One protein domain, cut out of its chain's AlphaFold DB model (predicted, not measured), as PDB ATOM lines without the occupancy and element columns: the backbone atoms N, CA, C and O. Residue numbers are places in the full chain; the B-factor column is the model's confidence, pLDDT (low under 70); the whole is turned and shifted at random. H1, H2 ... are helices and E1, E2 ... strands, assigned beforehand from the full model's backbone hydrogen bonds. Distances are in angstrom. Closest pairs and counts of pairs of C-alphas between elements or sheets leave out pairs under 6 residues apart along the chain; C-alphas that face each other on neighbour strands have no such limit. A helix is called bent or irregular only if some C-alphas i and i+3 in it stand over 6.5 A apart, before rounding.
ATOM      1  N   ARG A 156      16.246  46.705  25.658       94.06
ATOM      2  CA  ARG A 156      15.427  47.924  25.538       94.06
ATOM      3  C   ARG A 156      15.461  48.479  24.108       94.06
ATOM      4  O   ARG A 156      14.404  48.795  23.564       94.06
ATOM      5  N   SER A 157      16.635  48.502  23.481       93.44
ATOM      6  CA  SER A 157      16.885  48.981  22.112       93.44
ATOM      7  C   SER A 157      16.084  48.233  21.047       93.44
ATOM      8  O   SER A 157      15.590  48.839  20.100       93.44
ATOM      9  N   THR A 158      15.905  46.924  21.217       93.38
ATOM     10  CA  THR A 158      15.103  46.081  20.309       93.38
ATOM     11  C   THR A 158      13.705  45.784  20.858       93.38
ATOM     12  O   THR A 158      12.813  45.312  20.144       93.38
ATOM     13  N   SER A 159      13.484  46.092  22.138       95.25
ATOM     14  CA  SER A 159      12.309  45.717  22.925       95.25
ATOM     15  C   SER A 159      11.985  44.224  22.787       95.25
ATOM     16  O   SER A 159      10.835  43.864  22.534       95.25
ATOM     17  N   MET A 160      13.015  43.376  22.879       95.94
ATOM     18  CA  MET A 160      12.937  41.919  22.740       95.94
ATOM     19  C   MET A 160      13.252  41.228  24.066       95.94
ATOM     20  O   MET A 160      14.194  41.609  24.761       95.94
ATOM     21  N   LEU A 161      12.480  40.198  24.405       96.31
ATOM     22  CA  LEU A 161      12.668  39.428  25.631       96.31
ATOM     23  C   LEU A 161      13.907  38.521  25.516       96.31
ATOM     24  O   LEU A 161      14.151  37.913  24.474       96.31
ATOM     25  N   ILE A 162      14.713  38.421  26.571       93.50
ATOM     26  CA  ILE A 162      15.968  37.653  26.580       93.50
ATOM     27  C   ILE A 162      16.105  36.833  27.868       93.50
ATOM     28  O   ILE A 162      15.543  37.192  28.901       93.50
ATOM     29  N   SER A 163      16.903  35.764  27.825       91.81
ATOM     30  CA  SER A 163      17.120  34.855  28.964       91.81
ATOM     31  C   SER A 163      18.592  34.526  29.250       91.81
ATOM     32  O   SER A 163      18.896  33.574  29.959       91.81
ATOM     33  N   MET A 164      19.529  35.282  28.683       82.50
ATOM     34  CA  MET A 164      20.959  35.128  28.981       82.50
ATOM     35  C   MET A 164      21.310  35.808  30.307       82.50
ATOM     36  O   MET A 164      20.636  36.771  30.661       82.50
ATOM     37  N   SER A 165      22.355  35.369  31.021       72.56
ATOM     38  CA  SER A 165      22.770  35.989  32.295       72.56
ATOM     39  C   SER A 165      24.233  36.470  32.353       72.56
ATOM     40  O   SER A 165      24.594  37.177  33.292       72.56
ATOM     41  N   SER A 166      25.035  36.175  31.321       66.06
ATOM     42  CA  SER A 166      26.464  36.526  31.168       66.06
ATOM     43  C   SER A 166      26.802  38.031  31.191       66.06
ATOM     44  O   SER A 166      25.928  38.855  31.422       66.06
ATOM     45  N   ALA A 167      28.071  38.397  30.925       51.47
ATOM     46  CA  ALA A 167      28.674  39.745  31.002       51.47
ATOM     47  C   ALA A 167      27.894  40.903  30.338       51.47
ATOM     48  O   ALA A 167      28.143  42.068  30.641       51.47
ATOM     49  N   THR A 168      26.921  40.608  29.475       60.81
ATOM     50  CA  THR A 168      25.933  41.591  29.008       60.81
ATOM     51  C   THR A 168      24.996  42.065  30.120       60.81
ATOM     52  O   THR A 168      24.374  43.102  29.970       60.81
ATOM     53  N   SER A 169      24.912  41.369  31.254       65.12
ATOM     54  CA  SER A 169      24.001  41.641  32.367       65.12
ATOM     55  C   SER A 169      24.094  43.059  32.905       65.12
ATOM     56  O   SER A 169      23.068  43.615  33.276       65.12
ATOM     57  N   LEU A 170      25.276  43.671  32.896       80.88
ATOM     58  CA  LEU A 170      25.466  45.018  33.429       80.88
ATOM     59  C   LEU A 170      25.228  46.141  32.412       80.88
ATOM     60  O   LEU A 170      25.362  47.307  32.764       80.88
ATOM     61  N   SER A 171      24.883  45.822  31.162       89.06
ATOM     62  CA  SER A 171      24.548  46.855  30.180       89.06
ATOM     63  C   SER A 171      23.198  47.498  30.499       89.06
ATOM     64  O   SER A 171      22.217  46.820  30.814       89.06
ATOM     65  N   GLU A 172      23.144  48.818  30.345       93.50
ATOM     66  CA  GLU A 172      21.938  49.635  30.477       93.50
ATOM     67  C   GLU A 172      20.813  49.201  29.525       93.50
ATOM     68  O   GLU A 172      19.634  49.345  29.853       93.50
ATOM     69  N   ASP A 173      21.161  48.607  28.373       93.19
ATOM     70  CA  ASP A 173      20.183  48.048  27.431       93.19
ATOM     71  C   ASP A 173      19.372  46.902  28.049       93.19
ATOM     72  O   ASP A 173      18.258  46.634  27.605       93.19
ATOM     73  N   PHE A 174      19.898  46.247  29.088       92.81
ATOM     74  CA  PHE A 174      19.233  45.146  29.785       92.81
ATOM     75  C   PHE A 174      18.832  45.486  31.215       92.81
ATOM     76  O   PHE A 174      18.576  44.578  32.009       92.81
ATOM     77  N   ARG A 175      18.764  46.780  31.552       95.75
ATOM     78  CA  ARG A 175      18.299  47.237  32.861       95.75
ATOM     79  C   ARG A 175      16.907  46.671  33.150       95.75
ATOM     80  O   ARG A 175      15.935  46.935  32.427       95.75
ATOM     81  N   GLY A 176      16.840  45.873  34.209       96.56
ATOM     82  CA  GLY A 176      15.631  45.228  34.689       96.56
ATOM     83  C   GLY A 176      14.737  46.182  35.473       96.56
ATOM     84  O   GLY A 176      14.848  47.406  35.362       96.56
ATOM     85  N   GLY A 177      13.846  45.599  36.271       97.50
ATOM     86  CA  GLY A 177      12.882  46.353  37.060       97.50
ATOM     87  C   GLY A 177      12.050  47.316  36.205       97.50
ATOM     88  O   GLY A 177      11.794  47.082  35.018       97.50
ATOM     89  N   ASP A 178      11.718  48.453  36.802       97.25
ATOM     90  CA  ASP A 178      11.021  49.578  36.181       97.25
ATOM     91  C   ASP A 178      11.893  50.489  35.298       97.25
ATOM     92  O   ASP A 178      11.391  51.495  34.799       97.25
ATOM     93  N   ASN A 179      13.150  50.108  35.030       97.44
ATOM     94  CA  ASN A 179      14.127  50.862  34.233       97.44
ATOM     95  C   ASN A 179      14.706  52.132  34.892       97.44
ATOM     96  O   ASN A 179      15.210  52.993  34.173       97.44
ATOM     97  N   THR A 180      14.669  52.266  36.218       97.88
ATOM     98  CA  THR A 180      15.255  53.428  36.918       97.88
ATOM     99  C   THR A 180      16.779  53.515  36.734       97.88
ATOM    100  O   THR A 180      17.529  52.744  37.337       97.88
ATOM    101  N   SER A 181      17.253  54.456  35.910       97.25
ATOM    102  CA  SER A 181      18.676  54.622  35.549       97.25
ATOM    103  C   SER A 181      19.528  55.267  36.638       97.25
ATOM    104  O   SER A 181      20.721  55.003  36.742       97.25
ATOM    105  N   GLU A 182      18.922  56.077  37.500       97.88
ATOM    106  CA  GLU A 182      19.588  56.798  38.590       97.88
ATOM    107  C   GLU A 182      20.185  55.855  39.644       97.88
ATOM    108  O   GLU A 182      20.924  56.288  40.529       97.88
ATOM    109  N   TRP A 183      19.827  54.570  39.603       97.44
ATOM    110  CA  TRP A 183      20.308  53.556  40.540       97.44
ATOM    111  C   TRP A 183      21.461  52.726  39.988       97.44
ATOM    112  O   TRP A 183      21.997  51.887  40.720       97.44
ATOM    113  N   ASP A 184      21.863  52.931  38.738       96.31
ATOM    114  CA  ASP A 184      22.960  52.184  38.138       96.31
ATOM    115  C   ASP A 184      24.261  52.377  38.929       96.31
ATOM    116  O   ASP A 184      24.594  53.470  39.382       96.31
ATOM    117  N   GLY A 185      24.961  51.270  39.194       92.94
ATOM    118  CA  GLY A 185      26.162  51.259  40.038       92.94
ATOM    119  C   GLY A 185      25.923  51.457  41.544       92.94
ATOM    120  O   GLY A 185      26.881  51.432  42.313       92.94
ATOM    121  N   THR A 186      24.677  51.623  42.000       96.38
ATOM    122  CA  THR A 186      24.341  51.748  43.432       96.38
ATOM    123  C   THR A 186      23.948  50.405  44.061       96.38
ATOM    124  O   THR A 186      23.699  49.419  43.366       96.38
ATOM    125  N   TYR A 187      23.802  50.370  45.393       95.25
ATOM    126  CA  TYR A 187      23.345  49.193  46.156       95.25
ATOM    127  C   TYR A 187      21.979  48.633  45.709       95.25
ATOM    128  O   TYR A 187      21.664  47.476  45.984       95.25
ATOM    129  N   ARG A 188      21.175  49.447  45.014       96.19
ATOM    130  CA  ARG A 188      19.845  49.100  44.495       96.19
ATOM    131  C   ARG A 188      19.770  49.131  42.965       96.19
ATOM    132  O   ARG A 188      18.685  49.285  42.413       96.19
ATOM    133  N   SER A 189      20.910  48.989  42.284       96.19
ATOM    134  CA  SER A 189      20.974  48.926  40.820       96.19
ATOM    135  C   SER A 189      20.038  47.863  40.251       96.19
ATOM    136  O   SER A 189      19.869  46.799  40.846       96.19
ATOM    137  N   LEU A 190      19.451  48.158  39.089       96.94
ATOM    138  CA  LEU A 190      18.584  47.249  38.336       96.94
ATOM    139  C   LEU A 190      19.303  46.545  37.179       96.94
ATOM    140  O   LEU A 190      18.694  45.772  36.436       96.94
ATOM    141  N   LEU A 191      20.603  46.781  37.033       95.19
ATOM    142  CA  LEU A 191      21.435  46.091  36.062       95.19
ATOM    143  C   LEU A 191      21.528  44.599  36.413       95.19
ATOM    144  O   LEU A 191      21.669  44.211  37.573       95.19
ATOM    145  N   GLY A 192      21.394  43.749  35.401       92.56
ATOM    146  CA  GLY A 192      21.456  42.291  35.519       92.56
ATOM    147  C   GLY A 192      20.204  41.641  36.097       92.56
ATOM    148  O   GLY A 192      20.163  40.418  36.215       92.56
ATOM    149  N   ARG A 193      19.183  42.427  36.436       95.81
ATOM    150  CA  ARG A 193      17.932  41.962  37.042       95.81
ATOM    151  C   ARG A 193      16.883  41.591  35.993       95.81
ATOM    152  O   ARG A 193      16.958  42.095  34.869       95.81
ATOM    153  N   PRO A 194      15.883  40.765  36.340       97.00
ATOM    154  CA  PRO A 194      14.757  40.525  35.448       97.00
ATOM    155  C   PRO A 194      13.999  41.820  35.153       97.00
ATOM    156  O   PRO A 194      13.967  42.749  35.964       97.00
ATOM    157  N   VAL A 195      13.386  41.886  33.973       97.94
ATOM    158  CA  VAL A 195      12.510  43.001  33.607       97.94
ATOM    159  C   VAL A 195      11.155  42.832  34.296       97.94
ATOM    160  O   VAL A 195      10.605  41.731  34.354       97.94
ATOM    161  N   THR A 196      10.606  43.934  34.795       98.56
ATOM    162  CA  THR A 196       9.251  44.001  35.348       98.56
ATOM    163  C   THR A 196       8.547  45.257  34.835       98.56
ATOM    164  O   THR A 196       9.030  45.908  33.907       98.56
ATOM    165  N   ASN A 197       7.387  45.597  35.407       97.88
ATOM    166  CA  ASN A 197       6.638  46.809  35.074       97.88
ATOM    167  C   ASN A 197       6.223  46.902  33.589       97.88
ATOM    168  O   ASN A 197       6.139  47.986  33.008       97.88
ATOM    169  N   LEU A 198       5.932  45.749  32.984       98.31
ATOM    170  CA  LEU A 198       5.322  45.619  31.663       98.31
ATOM    171  C   LEU A 198       3.952  44.943  31.799       98.31
ATOM    172  O   LEU A 198       3.723  44.175  32.737       98.31
ATOM    173  N   THR A 199       3.045  45.224  30.868       98.31
ATOM    174  CA  THR A 199       1.771  44.495  30.758       98.31
ATOM    175  C   THR A 199       1.993  43.090  30.191       98.31
ATOM    176  O   THR A 199       3.028  42.820  29.571       98.31
ATOM    177  N   ALA A 234       7.587  14.180  45.902       98.62
ATOM    178  CA  ALA A 234       6.400  13.606  46.547       98.62
ATOM    179  C   ALA A 234       5.758  14.531  47.590       98.62
ATOM    180  O   ALA A 234       5.271  14.090  48.630       98.62
ATOM    181  N   THR A 235       5.734  15.828  47.296       98.56
ATOM    182  CA  THR A 235       5.122  16.836  48.156       98.56
ATOM    183  C   THR A 235       4.487  17.934  47.314       98.56
ATOM    184  O   THR A 235       4.980  18.263  46.237       98.56
ATOM    185  N   LEU A 236       3.394  18.506  47.812       98.50
ATOM    186  CA  LEU A 236       2.795  19.725  47.261       98.50
ATOM    187  C   LEU A 236       3.446  20.984  47.853       98.50
ATOM    188  O   LEU A 236       3.284  22.065  47.303       98.50
ATOM    189  N   ASN A 237       4.208  20.855  48.946       98.50
ATOM    190  CA  ASN A 237       4.863  21.981  49.604       98.50
ATOM    191  C   ASN A 237       6.244  22.253  48.994       98.50
ATOM    192  O   ASN A 237       7.251  21.661  49.393       98.50
ATOM    193  N   SER A 238       6.288  23.183  48.044       98.44
ATOM    194  CA  SER A 238       7.540  23.592  47.398       98.44
ATOM    195  C   SER A 238       8.519  24.329  48.319       98.44
ATOM    196  O   SER A 238       9.725  24.262  48.073       98.44
ATOM    197  N   GLN A 239       8.031  24.932  49.409       97.94
ATOM    198  CA  GLN A 239       8.833  25.659  50.398       97.94
ATOM    199  C   GLN A 239       9.482  24.776  51.471       97.94
ATOM    200  O   GLN A 239      10.222  25.278  52.320       97.94
ATOM    201  N   LYS A 240       9.240  23.457  51.466       98.00
ATOM    202  CA  LYS A 240       9.935  22.555  52.393       98.00
ATOM    203  C   LYS A 240      11.457  22.734  52.302       98.00
ATOM    204  O   LYS A 240      11.964  22.958  51.198       98.00
ATOM    205  N   PRO A 241      12.193  22.563  53.422       97.69
ATOM    206  CA  PRO A 241      13.644  22.685  53.429       97.69
ATOM    207  C   PRO A 241      14.283  21.874  52.304       97.69
ATOM    208  O   PRO A 241      13.905  20.719  52.070       97.69
ATOM    209  N   PHE A 242      15.233  22.483  51.600       97.94
ATOM    210  CA  PHE A 242      15.970  21.790  50.559       97.94
ATOM    211  C   PHE A 242      16.872  20.720  51.180       97.94
ATOM    212  O   PHE A 242      17.524  20.936  52.202       97.94
ATOM    213  N   ASN A 243      16.927  19.550  50.546       97.19
ATOM    214  CA  ASN A 243      17.862  18.500  50.916       97.19
ATOM    215  C   ASN A 243      18.529  17.938  49.659       97.19
ATOM    216  O   ASN A 243      17.883  17.326  48.811       97.19
ATOM    217  N   ALA A 244      19.844  18.135  49.558       94.75
ATOM    218  CA  ALA A 244      20.635  17.623  48.444       94.75
ATOM    219  C   ALA A 244      20.767  16.089  48.461       94.75
ATOM    220  O   ALA A 244      21.031  15.482  47.424       94.75
ATOM    221  N   GLN A 245      20.616  15.461  49.632       95.88
ATOM    222  CA  GLN A 245      20.740  14.018  49.792       95.88
ATOM    223  C   GLN A 245      19.409  13.327  49.518       95.88
ATOM    224  O   GLN A 245      18.345  13.761  49.962       95.88
ATOM    225  N   LYS A 246      19.481  12.194  48.825       96.31
ATOM    226  CA  LYS A 246      18.344  11.286  48.674       96.31
ATOM    227  C   LYS A 246      18.050  10.578  49.999       96.31
ATOM    228  O   LYS A 246      18.920  10.488  50.866       96.31
ATOM    229  N   ASP A 247      16.827  10.087  50.163       96.25
ATOM    230  CA  ASP A 247      16.490   9.223  51.296       96.25
ATOM    231  C   ASP A 247      17.181   7.845  51.180       96.25
ATOM    232  O   ASP A 247      17.858   7.541  50.193       96.25
ATOM    233  N   ALA A 248      16.991   6.976  52.178       96.31
ATOM    234  CA  ALA A 248      17.578   5.630  52.189       96.31
ATOM    235  C   ALA A 248      17.139   4.747  51.002       96.31
ATOM    236  O   ALA A 248      17.795   3.751  50.699       96.31
ATOM    237  N   ASN A 249      16.047   5.105  50.324       95.50
ATOM    238  CA  ASN A 249      15.535   4.408  49.152       95.50
ATOM    239  C   ASN A 249      15.988   5.053  47.835       95.50
ATOM    240  O   ASN A 249      15.640   4.529  46.778       95.50
ATOM    241  N   GLY A 250      16.748   6.151  47.861       96.75
ATOM    242  CA  GLY A 250      17.205   6.864  46.667       96.75
ATOM    243  C   GLY A 250      16.212   7.895  46.116       96.75
ATOM    244  O   GLY A 250      16.372   8.331  44.976       96.75
ATOM    245  N   PHE A 251      15.200   8.310  46.885       97.94
ATOM    246  CA  PHE A 251      14.202   9.299  46.459       97.94
ATOM    247  C   PHE A 251      14.571  10.731  46.860       97.94
ATOM    248  O   PHE A 251      15.237  10.952  47.870       97.94
ATOM    249  N   SER A 252      14.134  11.726  46.072       97.12
ATOM    250  CA  SER A 252      14.199  13.134  46.501       97.12
ATOM    251  C   SER A 252      13.311  13.347  47.731       97.12
ATOM    252  O   SER A 252      12.247  12.729  47.842       97.12
ATOM    253  N   GLN A 253      13.748  14.229  48.629       96.00
ATOM    254  CA  GLN A 253      13.071  14.562  49.884       96.00
ATOM    255  C   GLN A 253      13.125  16.073  50.139       96.00
ATOM    256  O   GLN A 253      13.980  16.766  49.588       96.00
ATOM    257  N   GLY A 254      12.238  16.575  50.999       97.00
ATOM    258  CA  GLY A 254      12.143  18.007  51.291       97.00
ATOM    259  C   GLY A 254      11.431  18.779  50.180       97.00
ATOM    260  O   GLY A 254      10.471  18.276  49.601       97.00
ATOM    261  N   GLY A 255      11.889  19.999  49.915       97.62
ATOM    262  CA  GLY A 255      11.393  20.874  48.850       97.62
ATOM    263  C   GLY A 255      12.536  21.640  48.192       97.62
ATOM    264  O   GLY A 255      13.637  21.109  48.039       97.62
ATOM    265  N   LEU A 256      12.287  22.887  47.800       98.12
ATOM    266  CA  LEU A 256      13.277  23.768  47.167       98.12
ATOM    267  C   LEU A 256      13.763  24.879  48.112       98.12
ATOM    268  O   LEU A 256      14.351  25.854  47.642       98.12
ATOM    269  N   GLY A 257      13.506  24.735  49.416       97.75
ATOM    270  CA  GLY A 257      13.693  25.796  50.400       97.75
ATOM    271  C   GLY A 257      12.634  26.885  50.254       97.75
ATOM    272  O   GLY A 257      11.794  26.843  49.363       97.75
ATOM    273  N   GLU A 258      12.680  27.896  51.111       95.75
ATOM    274  CA  GLU A 258      11.675  28.970  51.148       95.75
ATOM    275  C   GLU A 258      11.660  29.856  49.882       95.75
ATOM    276  O   GLU A 258      10.758  30.669  49.686       95.75
ATOM    277  N   GLY A 259      12.661  29.724  49.002       96.62
ATOM    278  CA  GLY A 259      12.840  30.616  47.858       96.62
ATOM    279  C   GLY A 259      13.089  32.059  48.299       96.62
ATOM    280  O   GLY A 259      13.351  32.340  49.464       96.62
ATOM    281  N   SER A 260      13.076  33.002  47.359       96.56
ATOM    282  CA  SER A 260      13.390  34.402  47.673       96.56
ATOM    283  C   SER A 260      12.121  35.122  48.091       96.56
ATOM    284  O   SER A 260      11.516  35.779  47.254       96.56
ATOM    285  N   THR A 261      11.684  34.939  49.336       96.88
ATOM    286  CA  THR A 261      10.343  35.328  49.833       96.88
ATOM    287  C   THR A 261      10.386  36.110  51.155       96.88
ATOM    288  O   THR A 261       9.345  36.528  51.659       96.88
ATOM    289  N   GLN A 262      11.585  36.348  51.701       94.81
ATOM    290  CA  GLN A 262      11.824  36.866  53.057       94.81
ATOM    291  C   GLN A 262      12.105  38.380  53.126       94.81
ATOM    292  O   GLN A 262      12.646  38.873  54.118       94.81
ATOM    293  N   MET A 263      11.820  39.146  52.072       96.44
ATOM    294  CA  MET A 263      12.088  40.585  52.049       96.44
ATOM    295  C   MET A 263      10.978  41.361  52.772       96.44
ATOM    296  O   MET A 263       9.881  41.524  52.246       96.44
ATOM    297  N   THR A 264      11.272  41.922  53.946       93.25
ATOM    298  CA  THR A 264      10.273  42.620  54.779       93.25
ATOM    299  C   THR A 264      10.070  44.100  54.433       93.25
ATOM    300  O   THR A 264       8.966  44.607  54.586       93.25
ATOM    301  N   ASP A 265      11.106  44.804  53.960       93.62
ATOM    302  CA  ASP A 265      11.080  46.260  53.694       93.62
ATOM    303  C   ASP A 265      11.242  46.596  52.199       93.62
ATOM    304  O   ASP A 265      11.902  47.552  51.793       93.62
ATOM    305  N   TRP A 266      10.680  45.751  51.335       97.12
ATOM    306  CA  TRP A 266      10.995  45.779  49.907       97.12
ATOM    307  C   TRP A 266      10.597  47.084  49.201       97.12
ATOM    308  O   TRP A 266      11.370  47.643  48.415       97.12
ATOM    309  N   ALA A 267       9.404  47.592  49.513       96.88
ATOM    310  CA  ALA A 267       8.881  48.818  48.921       96.88
ATOM    311  C   ALA A 267       9.774  50.024  49.243       96.88
ATOM    312  O   ALA A 267      10.135  50.779  48.342       96.88
ATOM    313  N   ASN A 268      10.203  50.177  50.498       96.50
ATOM    314  CA  ASN A 268      11.064  51.296  50.885       96.50
ATOM    315  C   ASN A 268      12.508  51.107  50.399       96.50
ATOM    316  O   ASN A 268      13.178  52.090  50.079       96.50
ATOM    317  N   PHE A 269      12.984  49.862  50.293       97.31
ATOM    318  CA  PHE A 269      14.341  49.561  49.844       97.31
ATOM    319  C   PHE A 269      14.595  50.002  48.391       97.31
ATOM    320  O   PHE A 269      15.540  50.748  48.112       97.31
ATOM    321  N   ASN A 270      13.760  49.547  47.450       97.56
ATOM    322  CA  ASN A 270      13.942  49.834  46.022       97.56
ATOM    323  C   ASN A 270      12.627  49.919  45.229       97.56
ATOM    324  O   ASN A 270      12.604  49.587  44.043       97.56
ATOM    325  N   ASN A 271      11.535  50.364  45.856       97.62
ATOM    326  CA  ASN A 271      10.214  50.455  45.227       97.62
ATOM    327  C   ASN A 271       9.711  49.091  44.714       97.62
ATOM    328  O   ASN A 271       9.171  48.989  43.611       97.62
ATOM    329  N   SER A 272       9.962  48.032  45.492       97.88
ATOM    330  CA  SER A 272       9.605  46.645  45.166       97.88
ATOM    331  C   SER A 272      10.124  46.169  43.803       97.88
ATOM    332  O   SER A 272       9.456  45.412  43.102       97.88
ATOM    333  N   ASN A 273      11.299  46.642  43.385       98.44
ATOM    334  CA  ASN A 273      11.961  46.168  42.172       98.44
ATOM    335  C   ASN A 273      12.750  44.876  42.448       98.44
ATOM    336  O   ASN A 273      13.164  44.657  43.586       98.44
ATOM    337  N   PRO A 274      13.047  44.039  41.437       97.94
ATOM    338  CA  PRO A 274      13.736  42.765  41.649       97.94
ATOM    339  C   PRO A 274      15.038  42.905  42.459       97.94
ATOM    340  O   PRO A 274      15.709  43.938  42.414       97.94
ATOM    341  N   LEU A 275      15.397  41.863  43.210       97.12
ATOM    342  CA  LEU A 275      16.449  41.881  44.239       97.12
ATOM    343  C   LEU A 275      17.640  40.987  43.927       97.12
ATOM    344  O   LEU A 275      18.750  41.301  44.358       97.12
ATOM    345  N   ILE A 276      17.488  39.977  43.072       96.12
ATOM    346  CA  ILE A 276      18.552  39.043  42.689       96.12
ATOM    347  C   ILE A 276      18.865  39.200  41.189       96.12
ATOM    348  O   ILE A 276      17.940  39.261  40.375       96.12
ATOM    349  N   PRO A 277      20.142  39.353  40.792       94.81
ATOM    350  CA  PRO A 277      20.530  39.323  39.384       94.81
ATOM    351  C   PRO A 277      20.241  37.953  38.761       94.81
ATOM    352  O   PRO A 277      20.465  36.926  39.402       94.81
ATOM    353  N   CYS A 278      19.793  37.926  37.507       94.25
ATOM    354  CA  CYS A 278      19.621  36.682  36.762       94.25
ATOM    355  C   CYS A 278      20.947  35.907  36.708       94.25
ATOM    356  O   CYS A 278      22.005  36.506  36.507       94.25
ATOM    357  N   GLY A 279      20.880  34.583  36.838       92.12
ATOM    358  CA  GLY A 279      22.028  33.675  36.744       92.12
ATOM    359  C   GLY A 279      22.767  33.451  38.061       92.12
ATOM    360  O   GLY A 279      23.783  32.753  38.091       92.12
ATOM    361  N   TYR A 280      22.269  34.004  39.168       93.75
ATOM    362  CA  TYR A 280      22.892  33.893  40.487       93.75
ATOM    363  C   TYR A 280      23.099  32.441  40.960       93.75
ATOM    364  O   TYR A 280      24.066  32.141  41.671       93.75
ATOM    365  N   THR A 281      22.220  31.538  40.527       93.75
ATOM    366  CA  THR A 281      22.200  30.106  40.874       93.75
ATOM    367  C   THR A 281      22.825  29.208  39.797       93.75
ATOM    368  O   THR A 281      22.677  27.986  39.840       93.75
ATOM    369  N   ASN A 282      23.526  29.779  38.809       90.25
ATOM    370  CA  ASN A 282      24.069  29.035  37.666       90.25
ATOM    371  C   ASN A 282      25.021  27.899  38.014       90.25
ATOM    372  O   ASN A 282      25.087  26.928  37.259       90.25
ATOM    373  N   GLU A 283      25.709  27.999  39.147       89.69
ATOM    374  CA  GLU A 283      26.632  26.975  39.637       89.69
ATOM    375  C   GLU A 283      25.978  25.609  39.862       89.69
ATOM    376  O   GLU A 283      26.649  24.590  39.750       89.69
ATOM    377  N   PHE A 284      24.664  25.562  40.090       92.00
ATOM    378  CA  PHE A 284      23.949  24.294  40.228       92.00
ATOM    379  C   PHE A 284      23.720  23.582  38.888       92.00
ATOM    380  O   PHE A 284      23.248  22.448  38.880       92.00
ATOM    381  N   GLY A 285      24.014  24.213  37.743       90.81
ATOM    382  CA  GLY A 285      23.846  23.585  36.430       90.81
ATOM    383  C   GLY A 285      22.405  23.111  36.208       90.81
ATOM    384  O   GLY A 285      21.468  23.900  36.362       90.81
ATOM    385  N   ASN A 286      22.249  21.825  35.873       92.06
ATOM    386  CA  ASN A 286      20.962  21.123  35.731       92.06
ATOM    387  C   ASN A 286      20.398  20.595  37.061       92.06
ATOM    388  O   ASN A 286      19.346  19.965  37.073       92.06
ATOM    389  N   GLY A 287      21.106  20.789  38.173       93.19
ATOM    390  CA  GLY A 287      20.674  20.377  39.501       93.19
ATOM    391  C   GLY A 287      19.611  21.299  40.098       93.19
ATOM    392  O   GLY A 287      19.292  22.367  39.566       93.19
ATOM    393  N   SER A 288      19.075  20.858  41.235       96.56
ATOM    394  CA  SER A 288      18.252  21.678  42.127       96.56
ATOM    395  C   SER A 288      19.081  22.095  43.339       96.56
ATOM    396  O   SER A 288      20.016  21.384  43.711       96.56
ATOM    397  N   GLY A 289      18.752  23.230  43.943       96.19
ATOM    398  CA  GLY A 289      19.489  23.752  45.089       96.19
ATOM    399  C   GLY A 289      19.000  25.115  45.535       96.19
ATOM    400  O   GLY A 289      18.118  25.703  44.909       96.19
ATOM    401  N   GLU A 290      19.605  25.622  46.601       96.06
ATOM    402  CA  GLU A 290      19.367  26.971  47.098       96.06
ATOM    403  C   GLU A 290      20.678  27.670  47.455       96.06
ATOM    404  O   GLU A 290      21.659  27.039  47.854       96.06
ATOM    405  N   LYS A 291      20.697  28.992  47.291       95.69
ATOM    406  CA  LYS A 291      21.866  29.832  47.525       95.69
ATOM    407  C   LYS A 291      21.463  31.136  48.195       95.69
ATOM    408  O   LYS A 291      20.630  31.871  47.672       95.69
ATOM    409  N   ALA A 292      22.109  31.460  49.308       97.38
ATOM    410  CA  ALA A 292      21.886  32.717  50.010       97.38
ATOM    411  C   ALA A 292      22.413  33.916  49.203       97.38
ATOM    412  O   ALA A 292      23.605  33.994  48.921       97.38
ATOM    413  N   TYR A 293      21.540  34.871  48.886       97.12
ATOM    414  CA  TYR A 293      21.858  36.171  48.305       97.12
ATOM    415  C   TYR A 293      21.810  37.262  49.377       97.12
ATOM    416  O   TYR A 293      20.769  37.518  49.983       97.12
ATOM    417  N   VAL A 294      22.934  37.950  49.581       97.38
ATOM    418  CA  VAL A 294      23.025  39.070  50.525       97.38
ATOM    419  C   VAL A 294      22.634  40.369  49.824       97.38
ATOM    420  O   VAL A 294      23.398  40.905  49.018       97.38
ATOM    421  N   VAL A 295      21.473  40.914  50.182       96.75
ATOM    422  CA  VAL A 295      21.028  42.244  49.753       96.75
ATOM    423  C   VAL A 295      21.832  43.291  50.521       96.75
ATOM    424  O   VAL A 295      21.845  43.296  51.755       96.75
ATOM    425  N   LYS A 296      22.523  44.181  49.807       96.69
ATOM    426  CA  LYS A 296      23.361  45.231  50.403       96.69
ATOM    427  C   LYS A 296      22.585  46.532  50.606       96.69
ATOM    428  O   LYS A 296      21.727  46.867  49.798       96.69
ATOM    429  N   ASN A 297      22.900  47.271  51.668       95.62
ATOM    430  CA  ASN A 297      22.418  48.642  51.884       95.62
ATOM    431  C   ASN A 297      23.414  49.688  51.343       95.62
ATOM    432  O   ASN A 297      24.508  49.350  50.888       95.62
ATOM    433  N   ALA A 298      23.048  50.971  51.428       95.44
ATOM    434  CA  ALA A 298      23.861  52.091  50.948       95.44
ATOM    435  C   ALA A 298      25.263  52.179  51.579       95.44
ATOM    436  O   ALA A 298      26.189  52.670  50.941       95.44
ATOM    437  N   SER A 299      25.438  51.685  52.806       96.00
ATOM    438  CA  SER A 299      26.724  51.660  53.513       96.00
ATOM    439  C   SER A 299      27.566  50.415  53.193       96.00
ATOM    440  O   SER A 299      28.615  50.219  53.799       96.00
ATOM    441  N   GLY A 300      27.104  49.535  52.293       93.81
ATOM    442  CA  GLY A 300      27.752  48.257  51.970       93.81
ATOM    443  C   GLY A 300      27.505  47.138  52.994       93.81
ATOM    444  O   GLY A 300      27.994  46.016  52.823       93.81
ATOM    445  N   GLY A 301      26.723  47.413  54.041       96.81
ATOM    446  CA  GLY A 301      26.290  46.424  55.027       96.81
ATOM    447  C   GLY A 301      25.192  45.506  54.487       96.81
ATOM    448  O   GLY A 301      24.633  45.734  53.414       96.81
ATOM    449  N   THR A 302      24.872  44.454  55.237       97.06
ATOM    450  CA  THR A 302      23.748  43.561  54.921       97.06
ATOM    451  C   THR A 302      22.429  44.235  55.294       97.06
ATOM    452  O   THR A 302      22.256  44.668  56.430       97.06
ATOM    453  N   HIS A 303      21.510  44.326  54.335       96.25
ATOM    454  CA  HIS A 303      20.124  44.733  54.560       96.25
ATOM    455  C   HIS A 303      19.230  43.516  54.826       96.25
ATOM    456  O   HIS A 303      18.494  43.494  55.802       96.25
ATOM    457  N   ALA A 304      19.339  42.492  53.976       96.88
ATOM    458  CA  ALA A 304      18.597  41.239  54.080       96.88
ATOM    459  C   ALA A 304      19.416  40.086  53.483       96.88
ATOM    460  O   ALA A 304      20.358  40.312  52.718       96.88
ATOM    461  N   THR A 305      19.044  38.852  53.814       96.94
ATOM    462  CA  THR A 305      19.553  37.643  53.152       96.94
ATOM    463  C   THR A 305      18.361  36.870  52.609       96.94
ATOM    464  O   THR A 305      17.461  36.541  53.373       96.94
ATOM    465  N   LEU A 306      18.343  36.624  51.302       97.06
ATOM    466  CA  LEU A 306      17.272  35.910  50.600       97.06
ATOM    467  C   LEU A 306      17.795  34.569  50.098       97.06
ATOM    468  O   LEU A 306      18.967  34.483  49.734       97.06
ATOM    469  N   MET A 307      16.949  33.547  50.003       96.75
ATOM    470  CA  MET A 307      17.352  32.256  49.434       96.75
ATOM    471  C   MET A 307      16.958  32.168  47.958       96.75
ATOM    472  O   MET A 307      15.788  32.089  47.613       96.75
ATOM    473  N   ALA A 308      17.923  32.194  47.044       96.69
ATOM    474  CA  ALA A 308      17.669  31.959  45.624       96.69
ATOM    475  C   ALA A 308      17.598  30.452  45.374       96.69
ATOM    476  O   ALA A 308      18.598  29.754  45.549       96.69
ATOM    477  N   ASN A 309      16.438  29.943  44.972       97.75
ATOM    478  CA  ASN A 309      16.239  28.521  44.718       97.75
ATOM    479  C   ASN A 309      16.341  28.190  43.226       97.75
ATOM    480  O   ASN A 309      16.203  29.039  42.346       97.75
ATOM    481  N   ARG A 310      16.594  26.922  42.920       97.19
ATOM    482  CA  ARG A 310      16.621  26.396  41.559       97.19
ATOM    483  C   ARG A 310      16.004  25.012  41.535       97.19
ATOM    484  O   ARG A 310      16.322  24.175  42.376       97.19
ATOM    485  N   TYR A 311      15.191  24.759  40.516       98.19
ATOM    486  CA  TYR A 311      14.673  23.434  40.210       98.19
ATOM    487  C   TYR A 311      15.115  23.021  38.815       98.19
ATOM    488  O   TYR A 311      14.711  23.625  37.824       98.19
ATOM    489  N   ARG A 312      15.991  22.018  38.753       95.75
ATOM    490  CA  ARG A 312      16.482  21.402  37.513       95.75
ATOM    491  C   ARG A 312      16.819  22.385  36.393       95.75
ATOM    492  O   ARG A 312      16.264  22.341  35.299       95.75
ATOM    493  N   GLY A 313      17.727  23.310  36.691       94.31
ATOM    494  CA  GLY A 313      18.164  24.328  35.735       94.31
ATOM    495  C   GLY A 313      17.223  25.522  35.564       94.31
ATOM    496  O   GLY A 313      17.527  26.382  34.750       94.31
ATOM    497  N   ILE A 314      16.113  25.621  36.298       97.56
ATOM    498  CA  ILE A 314      15.240  26.807  36.322       97.56
ATOM    499  C   ILE A 314      15.452  27.539  37.650       97.56
ATOM    500  O   ILE A 314      15.069  27.046  38.708       97.56
ATOM    501  N   GLU A 315      16.099  28.699  37.593       97.12
ATOM    502  CA  GLU A 315      16.340  29.620  38.711       97.12
ATOM    503  C   GLU A 315      15.059  30.329  39.135       97.12
ATOM    504  O   GLU A 315      14.321  30.781  38.265       97.12
ATOM    505  N   ASN A 316      14.834  30.488  40.440       97.75
ATOM    506  CA  ASN A 316      13.685  31.150  41.062       97.75
ATOM    507  C   ASN A 316      12.337  30.695  40.475       97.75
ATOM    508  O   ASN A 316      11.551  31.523  39.993       97.75
TER     509      ASN A 316
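What this domain is: This is residues 156 to 199 and 234 to 316 of the 457 residues of an uncharacterized protein of Bacteroides sp. 2_1_33B (UniProt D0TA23). With little regular structure, the domain is a long two-stranded hairpin, E2 and E3, between loops with E1, H1 and H2 toward one end and a loop round Asn 249 at the other. The 127 printed residues, 30 in named elements, run E1, H1, H2, E2, E3, class mixed, with E2 - E3 antiparallel. The whole is only just compact, close to loose, radius of gyration of the C-alphas 16.3 A, spanning 53 by 33 by 27 A.

Where its parts are: E1, residues 160 to 162, begins at C-alpha 160 (12.937, 41.919, 22.740) and measures 6.5 A. H1, residues 167 to 170, is only just irregular, 6.6 A long. H2, residues 266 to 270, measures 6.3 A. E2, residues 289 to 296, measures 22.5 A. E3, residues 302 to 311, measures 26.5 A, ending at C-alpha 311 (14.673, 23.434, 40.210).

How they stand to each other: E1 pairs with no named strand and is apart from H1, H2, E2 and E3. H1 is apart from H2, E2 and E3. H2's O i to N i+4 pair is within hydrogen-bond range; H1 is too short for one. The hairpin E2 and E3 is antiparallel at 156 degrees, with N 291 and O 308 2.8 A apart.

The domain as a whole: Residues 200 to 233 are not printed; C-alphas 199 and 234 are 35.0 A apart. The link H2 to E2 is long. Residues 166 to 169 have pLDDT under 70.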